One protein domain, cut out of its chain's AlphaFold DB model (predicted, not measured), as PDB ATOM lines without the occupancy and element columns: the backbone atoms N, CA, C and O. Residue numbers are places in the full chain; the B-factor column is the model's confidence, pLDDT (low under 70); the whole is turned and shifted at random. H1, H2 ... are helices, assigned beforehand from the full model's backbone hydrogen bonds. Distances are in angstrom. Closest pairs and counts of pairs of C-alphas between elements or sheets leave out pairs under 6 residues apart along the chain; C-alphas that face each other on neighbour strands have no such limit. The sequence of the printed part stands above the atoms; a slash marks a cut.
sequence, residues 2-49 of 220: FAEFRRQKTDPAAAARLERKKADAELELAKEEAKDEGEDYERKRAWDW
ATOM      1  N   PHE A   2      89.560-166.408 283.522       56.03
ATOM      2  CA  PHE A   2      90.858-166.278 282.822       56.03
ATOM      3  C   PHE A   2      91.453-167.590 282.260       56.03
ATOM      4  O   PHE A   2      92.183-167.554 281.272       56.03
ATOM      5  N   ALA A   3      91.148-168.750 282.853       63.47
ATOM      6  CA  ALA A   3      91.690-170.045 282.415       63.47
ATOM      7  C   ALA A   3      91.038-170.571 281.119       63.47
ATOM      8  O   ALA A   3      91.724-171.103 280.248       63.47
ATOM      9  N   GLU A   4      89.729-170.369 280.957       56.03
ATOM     10  CA  GLU A   4      88.982-170.745 279.747       56.03
ATOM     11  C   GLU A   4      89.385-169.875 278.549       56.03
ATOM     12  O   GLU A   4      89.591-170.389 277.451       56.03
ATOM     13  N   PHE A   5      89.631-168.581 278.782       61.06
ATOM     14  CA  PHE A   5      90.113-167.647 277.760       61.06
ATOM     15  C   PHE A   5      91.543-167.972 277.279       61.06
ATOM     16  O   PHE A   5      91.863-167.802 276.105       61.06
ATOM     17  N   ARG A   6      92.412-168.491 278.162       61.91
ATOM     18  CA  ARG A   6      93.765-168.961 277.793       61.91
ATOM     19  C   ARG A   6      93.729-170.244 276.964       61.91
ATOM     20  O   ARG A   6      94.454-170.329 275.979       61.91
ATOM     21  N   ARG A   7      92.852-171.196 277.305       60.81
ATOM     22  CA  ARG A   7      92.631-172.415 276.502       60.81
ATOM     23  C   ARG A   7      92.098-172.111 275.101       60.81
ATOM     24  O   ARG A   7      92.473-172.803 274.168       60.81
ATOM     25  N   GLN A   8      91.276-171.072 274.942       61.69
ATOM     26  CA  GLN A   8      90.820-170.626 273.619       61.69
ATOM     27  C   GLN A   8      91.925-169.954 272.781       61.69
ATOM     28  O   GLN A   8      91.832-169.959 271.558       61.69
ATOM     29  N   LYS A   9      92.981-169.399 273.401       66.62
ATOM     30  CA  LYS A   9      94.110-168.761 272.692       66.62
ATOM     31  C   LYS A   9      95.198-169.729 272.231       66.62
ATOM     32  O   LYS A   9      95.933-169.400 271.306       66.62
ATOM     33  N   THR A  10      95.332-170.891 272.863       67.50
ATOM     34  CA  THR A  10      96.298-171.915 272.451       67.50
ATOM     35  C   THR A  10      95.568-173.045 271.743       67.50
ATOM     36  O   THR A  10      94.971-173.895 272.399       67.50
ATOM     37  N   ASP A  11      95.623-173.071 270.413       81.75
ATOM     38  CA  ASP A  11      95.178-174.241 269.657       81.75
ATOM     39  C   ASP A  11      96.079-175.445 270.022       81.75
ATOM     40  O   ASP A  11      97.281-175.416 269.727       81.75
ATOM     41  N   PRO A  12      95.548-176.503 270.669       84.19
ATOM     42  CA  PRO A  12      96.341-177.666 271.066       84.19
ATOM     43  C   PRO A  12      96.972-178.382 269.861       84.19
ATOM     44  O   PRO A  12      98.045-178.970 269.991       84.19
ATOM     45  N   ALA A  13      96.359-178.303 268.674       84.50
ATOM     46  CA  ALA A  13      96.936-178.863 267.457       84.50
ATOM     47  C   ALA A  13      98.135-178.038 266.963       84.50
ATOM     48  O   ALA A  13      99.140-178.608 266.528       84.50
ATOM     49  N   ALA A  14      98.059-176.707 267.048       84.81
ATOM     50  CA  ALA A  14      99.177-175.824 266.732       84.81
ATOM     51  C   ALA A  14     100.338-175.994 267.726       84.81
ATOM     52  O   ALA A  14     101.491-176.072 267.298       84.81
ATOM     53  N   ALA A  15     100.046-176.137 269.022       86.94
ATOM     54  CA  ALA A  15     101.050-176.404 270.051       86.94
ATOM     55  C   ALA A  15     101.788-177.731 269.798       86.94
ATOM     56  O   ALA A  15     103.012-177.736 269.701       86.94
ATOM     57  N   ALA A  16     101.061-178.827 269.551       87.94
ATOM     58  CA  ALA A  16     101.669-180.124 269.244       87.94
ATOM     59  C   ALA A  16     102.511-180.109 267.952       87.94
ATOM     60  O   ALA A  16     103.514-180.813 267.844       87.94
ATOM     61  N   ARG A  17     102.124-179.311 266.943       89.06
ATOM     62  CA  ARG A  17     102.938-179.109 265.729       89.06
ATOM     63  C   ARG A  17     104.241-178.374 266.034       89.06
ATOM     64  O   ARG A  17     105.268-178.738 265.473       89.06
ATOM     65  N   LEU A  18     104.195-177.345 266.880       90.75
ATOM     66  CA  LEU A  18     105.387-176.613 267.306       90.75
ATOM     67  C   LEU A  18     106.315-177.496 268.142       90.75
ATOM     68  O   LEU A  18     107.516-177.468 267.910       90.75
ATOM     69  N   GLU A  19     105.777-178.311 269.048       91.50
ATOM     70  CA  GLU A  19     106.571-179.269 269.827       91.50
ATOM     71  C   GLU A  19     107.273-180.299 268.940       91.50
ATOM     72  O   GLU A  19     108.461-180.530 269.121       91.50
ATOM     73  N   ARG A  20     106.592-180.851 267.925       90.75
ATOM     74  CA  ARG A  20     107.242-181.746 266.948       90.75
ATOM     75  C   ARG A  20     108.390-181.058 266.219       90.75
ATOM     76  O   ARG A  20     109.471-181.614 266.159       90.75
ATOM     77  N   LYS A  21     108.174-179.831 265.732       93.25
ATOM     78  CA  LYS A  21     109.227-179.057 265.055       93.25
ATOM     79  C   LYS A  21     110.419-178.765 265.964       93.25
ATOM     80  O   LYS A  21     111.543-178.775 265.487       93.25
ATOM     81  N   LYS A  22     110.174-178.484 267.248       94.69
ATOM     82  CA  LYS A  22     111.241-178.299 268.238       94.69
ATOM     83  C   LYS A  22     112.018-179.593 268.459       94.69
ATOM     84  O   LYS A  22     113.231-179.563 268.352       94.69
ATOM     85  N   ALA A  23     111.327-180.711 268.671       93.19
ATOM     86  CA  ALA A  23     111.967-182.013 268.844       93.19
ATOM     87  C   ALA A  23     112.769-182.444 267.601       93.19
ATOM     88  O   ALA A  23     113.862-182.985 267.734       93.19
ATOM     89  N   ASP A  24     112.254-182.177 266.397       91.31
ATOM     90  CA  ASP A  24     112.968-182.440 265.142       91.31
ATOM     91  C   ASP A  24     114.237-181.572 265.040       91.31
ATOM     92  O   ASP A  24     115.295-182.088 264.690       91.31
ATOM     93  N   ALA A  25     114.148-180.285 265.401       93.88
ATOM     94  CA  ALA A  25     115.290-179.370 265.412       93.88
ATOM     95  C   ALA A  25     116.339-179.740 266.474       93.88
ATOM     96  O   ALA A  25     117.529-179.676 266.199       93.88
ATOM     97  N   GLU A  26     115.917-180.159 267.670       91.94
ATOM     98  CA  GLU A  26     116.808-180.657 268.728       91.94
ATOM     99  C   GLU A  26     117.532-181.938 268.291       91.94
ATOM    100  O   GLU A  26     118.723-182.098 268.543       91.94
ATOM    101  N   LEU A  27     116.836-182.840 267.591       89.44
ATOM    102  CA  LEU A  27     117.430-184.056 267.039       89.44
ATOM    103  C   LEU A  27     118.429-183.741 265.920       89.44
ATOM    104  O   LEU A  27     119.483-184.371 265.852       89.44
ATOM    105  N   GLU A  28     118.105-182.798 265.035       90.31
ATOM    106  CA  GLU A  28     119.001-182.347 263.966       90.31
ATOM    107  C   GLU A  28     120.255-181.677 264.535       90.31
ATOM    108  O   GLU A  28     121.360-182.047 264.148       90.31
ATOM    109  N   LEU A  29     120.093-180.809 265.534       92.94
ATOM    110  CA  LEU A  29     121.196-180.178 266.252       92.94
ATOM    111  C   LEU A  29     122.089-181.218 266.942       92.94
ATOM    112  O   LEU A  29     123.295-181.212 266.736       92.94
ATOM    113  N   ALA A  30     121.513-182.191 267.653       88.06
ATOM    114  CA  ALA A  30     122.288-183.264 268.278       88.06
ATOM    115  C   ALA A  30     123.037-184.147 267.254       88.06
ATOM    116  O   ALA A  30     124.082-184.720 267.563       88.06
ATOM    117  N   LYS A  31     122.519-184.271 266.023       89.44
ATOM    118  CA  LYS A  31     123.218-184.943 264.914       89.44
ATOM    119  C   LYS A  31     124.363-184.110 264.355       89.44
ATOM    120  O   LYS A  31     125.349-184.697 263.921       89.44
ATOM    121  N   GLU A  32     124.213-182.792 264.282       90.94
ATOM    122  CA  GLU A  32     125.278-181.877 263.862       90.94
ATOM    123  C   GLU A  32     126.400-181.838 264.902       90.94
ATOM    124  O   GLU A  32     127.546-182.084 264.542       90.94
ATOM    125  N   GLU A  33     126.066-181.698 266.187       90.38
ATOM    126  CA  GLU A  33     127.033-181.747 267.291       90.38
ATOM    127  C   GLU A  33     127.822-183.066 267.298       90.38
ATOM    128  O   GLU A  33     129.050-183.055 267.331       90.38
ATOM    129  N   ALA A  34     127.144-184.213 267.155       88.06
ATOM    130  CA  ALA A  34     127.822-185.508 267.070       88.06
ATOM    131  C   ALA A  34     128.751-185.617 265.842       88.06
ATOM    132  O   ALA A  34     129.820-186.218 265.935       88.06
ATOM    133  N   LYS A  35     128.382-185.023 264.696       86.75
ATOM    134  CA  LYS A  35     129.247-184.993 263.501       86.75
ATOM    135  C   LYS A  35     130.477-184.116 263.709       86.75
ATOM    136  O   LYS A  35     131.556-184.517 263.275       86.75
ATOM    137  N   ASP A  36     130.316-182.962 264.349       90.00
ATOM    138  CA  ASP A  36     131.408-182.030 264.642       90.00
ATOM    139  C   ASP A  36     132.398-182.629 265.658       90.00
ATOM    140  O   ASP A  36     133.610-182.448 265.527       90.00
ATOM    141  N   GLU A  37     131.902-183.416 266.618       88.88
ATOM    142  CA  GLU A  37     132.708-184.193 267.571       88.88
ATOM    143  C   GLU A  37     133.339-185.459 266.950       88.88
ATOM    144  O   GLU A  37     134.264-186.042 267.520       88.88
ATOM    145  N   GLY A  38     132.874-185.883 265.770       87.25
ATOM    146  CA  GLY A  38     133.316-187.108 265.096       87.25
ATOM    147  C   GLY A  38     132.718-188.402 265.672       87.25
ATOM    148  O   GLY A  38     133.230-189.490 265.395       87.25
ATOM    149  N   GLU A  39     131.644-188.305 266.460       86.62
ATOM    150  CA  GLU A  39     130.892-189.431 267.017       86.62
ATOM    151  C   GLU A  39     129.760-189.902 266.076       86.62
ATOM    152  O   GLU A  39     129.144-189.133 265.338       86.62
ATOM    153  N   ASP A  40     129.428-191.197 266.123       84.94
ATOM    154  CA  ASP A  40     128.262-191.746 265.419       84.94
ATOM    155  C   ASP A  40     127.005-191.626 266.300       84.94
ATOM    156  O   ASP A  40     126.804-192.403 267.241       84.94
ATOM    157  N   TYR A  41     126.154-190.646 265.983       84.00
ATOM    158  CA  TYR A  41     124.914-190.350 266.711       84.00
ATOM    159  C   TYR A  41     123.986-191.566 266.848       84.00
ATOM    160  O   TYR A  41     123.433-191.815 267.921       84.00
ATOM    161  N   GLU A  42     123.809-192.345 265.776       81.38
ATOM    162  CA  GLU A  42     122.887-193.487 265.799       81.38
ATOM    163  C   GLU A  42     123.460-194.624 266.658       81.38
ATOM    164  O   GLU A  42     122.707-195.323 267.336       81.38
ATOM    165  N   ARG A  43     124.795-194.760 266.718       83.62
ATOM    166  CA  ARG A  43     125.453-195.684 267.649       83.62
ATOM    167  C   ARG A  43     125.224-195.267 269.097       83.62
ATOM    168  O   ARG A  43     124.823-196.118 269.880       83.62
ATOM    169  N   LYS A  44     125.447-193.993 269.450       85.00
ATOM    170  CA  LYS A  44     125.229-193.449 270.808       85.00
ATOM    171  C   LYS A  44     123.793-193.682 271.273       85.00
ATOM    172  O   LYS A  44     123.575-194.217 272.349       85.00
ATOM    173  N   ARG A  45     122.828-193.408 270.397       85.06
ATOM    174  CA  ARG A  45     121.404-193.645 270.642       85.06
ATOM    175  C   ARG A  45     121.045-195.124 270.809       85.06
ATOM    176  O   ARG A  45     120.150-195.444 271.583       85.06
ATOM    177  N   ALA A  46     121.712-196.024 270.087       83.75
ATOM    178  CA  ALA A  46     121.472-197.461 270.213       83.75
ATOM    179  C   ALA A  46     121.870-198.010 271.595       83.75
ATOM    180  O   ALA A  46     121.300-199.010 272.022       83.75
ATOM    181  N   TRP A  47     122.796-197.358 272.311       83.69
ATOM    182  CA  TRP A  47     123.142-197.728 273.691       83.69
ATOM    183  C   TRP A  47     122.024-197.432 274.691       83.69
ATOM    184  O   TRP A  47     121.920-198.126 275.699       83.69
ATOM    185  N   ASP A  48     121.183-196.440 274.405       85.12
ATOM    186  CA  ASP A  48     120.078-196.047 275.281       85.12
ATOM    187  C   ASP A  48     118.859-196.973 275.146       85.12
ATOM    188  O   ASP A  48     117.912-196.866 275.924       85.12
ATOM    189  N   TRP A  49     118.845-197.874 274.157       84.19
ATOM    190  CA  TRP A  49     117.734-198.800 273.957       84.19
ATOM    191  C   TRP A  49     117.856-200.018 274.859       84.19
ATOM    192  O   TRP A  49     118.835-200.764 274.829       84.19
TER     193      TRP A  49
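This is residues 2 to 49 of the 220 residues of the protein "Pre-mRNA-splicing factor SYF2" of Lipomyces starkeyi NRRL Y-11557 (UniProt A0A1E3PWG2). One long straight helix, H2, makes the length of this rod, with a short helix turned off at each end: H1 before it, sticking out with no contact to another helix, and H3 after it, making a corner with H2's last turns. The printed part has 48 residues, with three named helices in the order H1, H2, H3 and no named strand, and its class is all helix. It is extended, with a radius of gyration of the C-alphas of 16.9 A and spans of 50 by 23 by 15 A.

H1 takes residues 2 to 9 and begins with C-alpha 2 at (90.858, -166.278, 282.822); it is 10.9 A from first to last C-alpha. H2 takes residues 12 to 37 and runs 37.1 A, from C-alpha 12 at (96.341, -177.666, 271.066) to C-alpha 37 at (132.708, -184.193, 267.571). H3 takes residues 41 to 47, is 10.3 A long and ends with C-alpha 47 at (123.142, -197.728, 273.691).

H1 is apart from H2 and from H3. H2 and H3 touch, with 4 pairs of C-alphas within 8 A; the closest are those of Ala 34 and Tyr 41, 5.7 A apart. H2 touches H3 with residues 30 to 35 alone. Their lines are about perpendicular, at 81 degrees. In H1, H2 and H3 every O i to N i+4 pair is within hydrogen-bond range.

The two C-alphas farthest apart are those of Phe 2 and Gly 38, at 50.5 A. Residues 2 to 26 stand free, of which 2 to 9 belong to H1 and 12 to 26 to H2. The printed part has no cut, and the links H1 to H2 and H2 to H3 are tight. The mean pLDDT of the printed part is 83.0, and residues 2 to 10 are under 70.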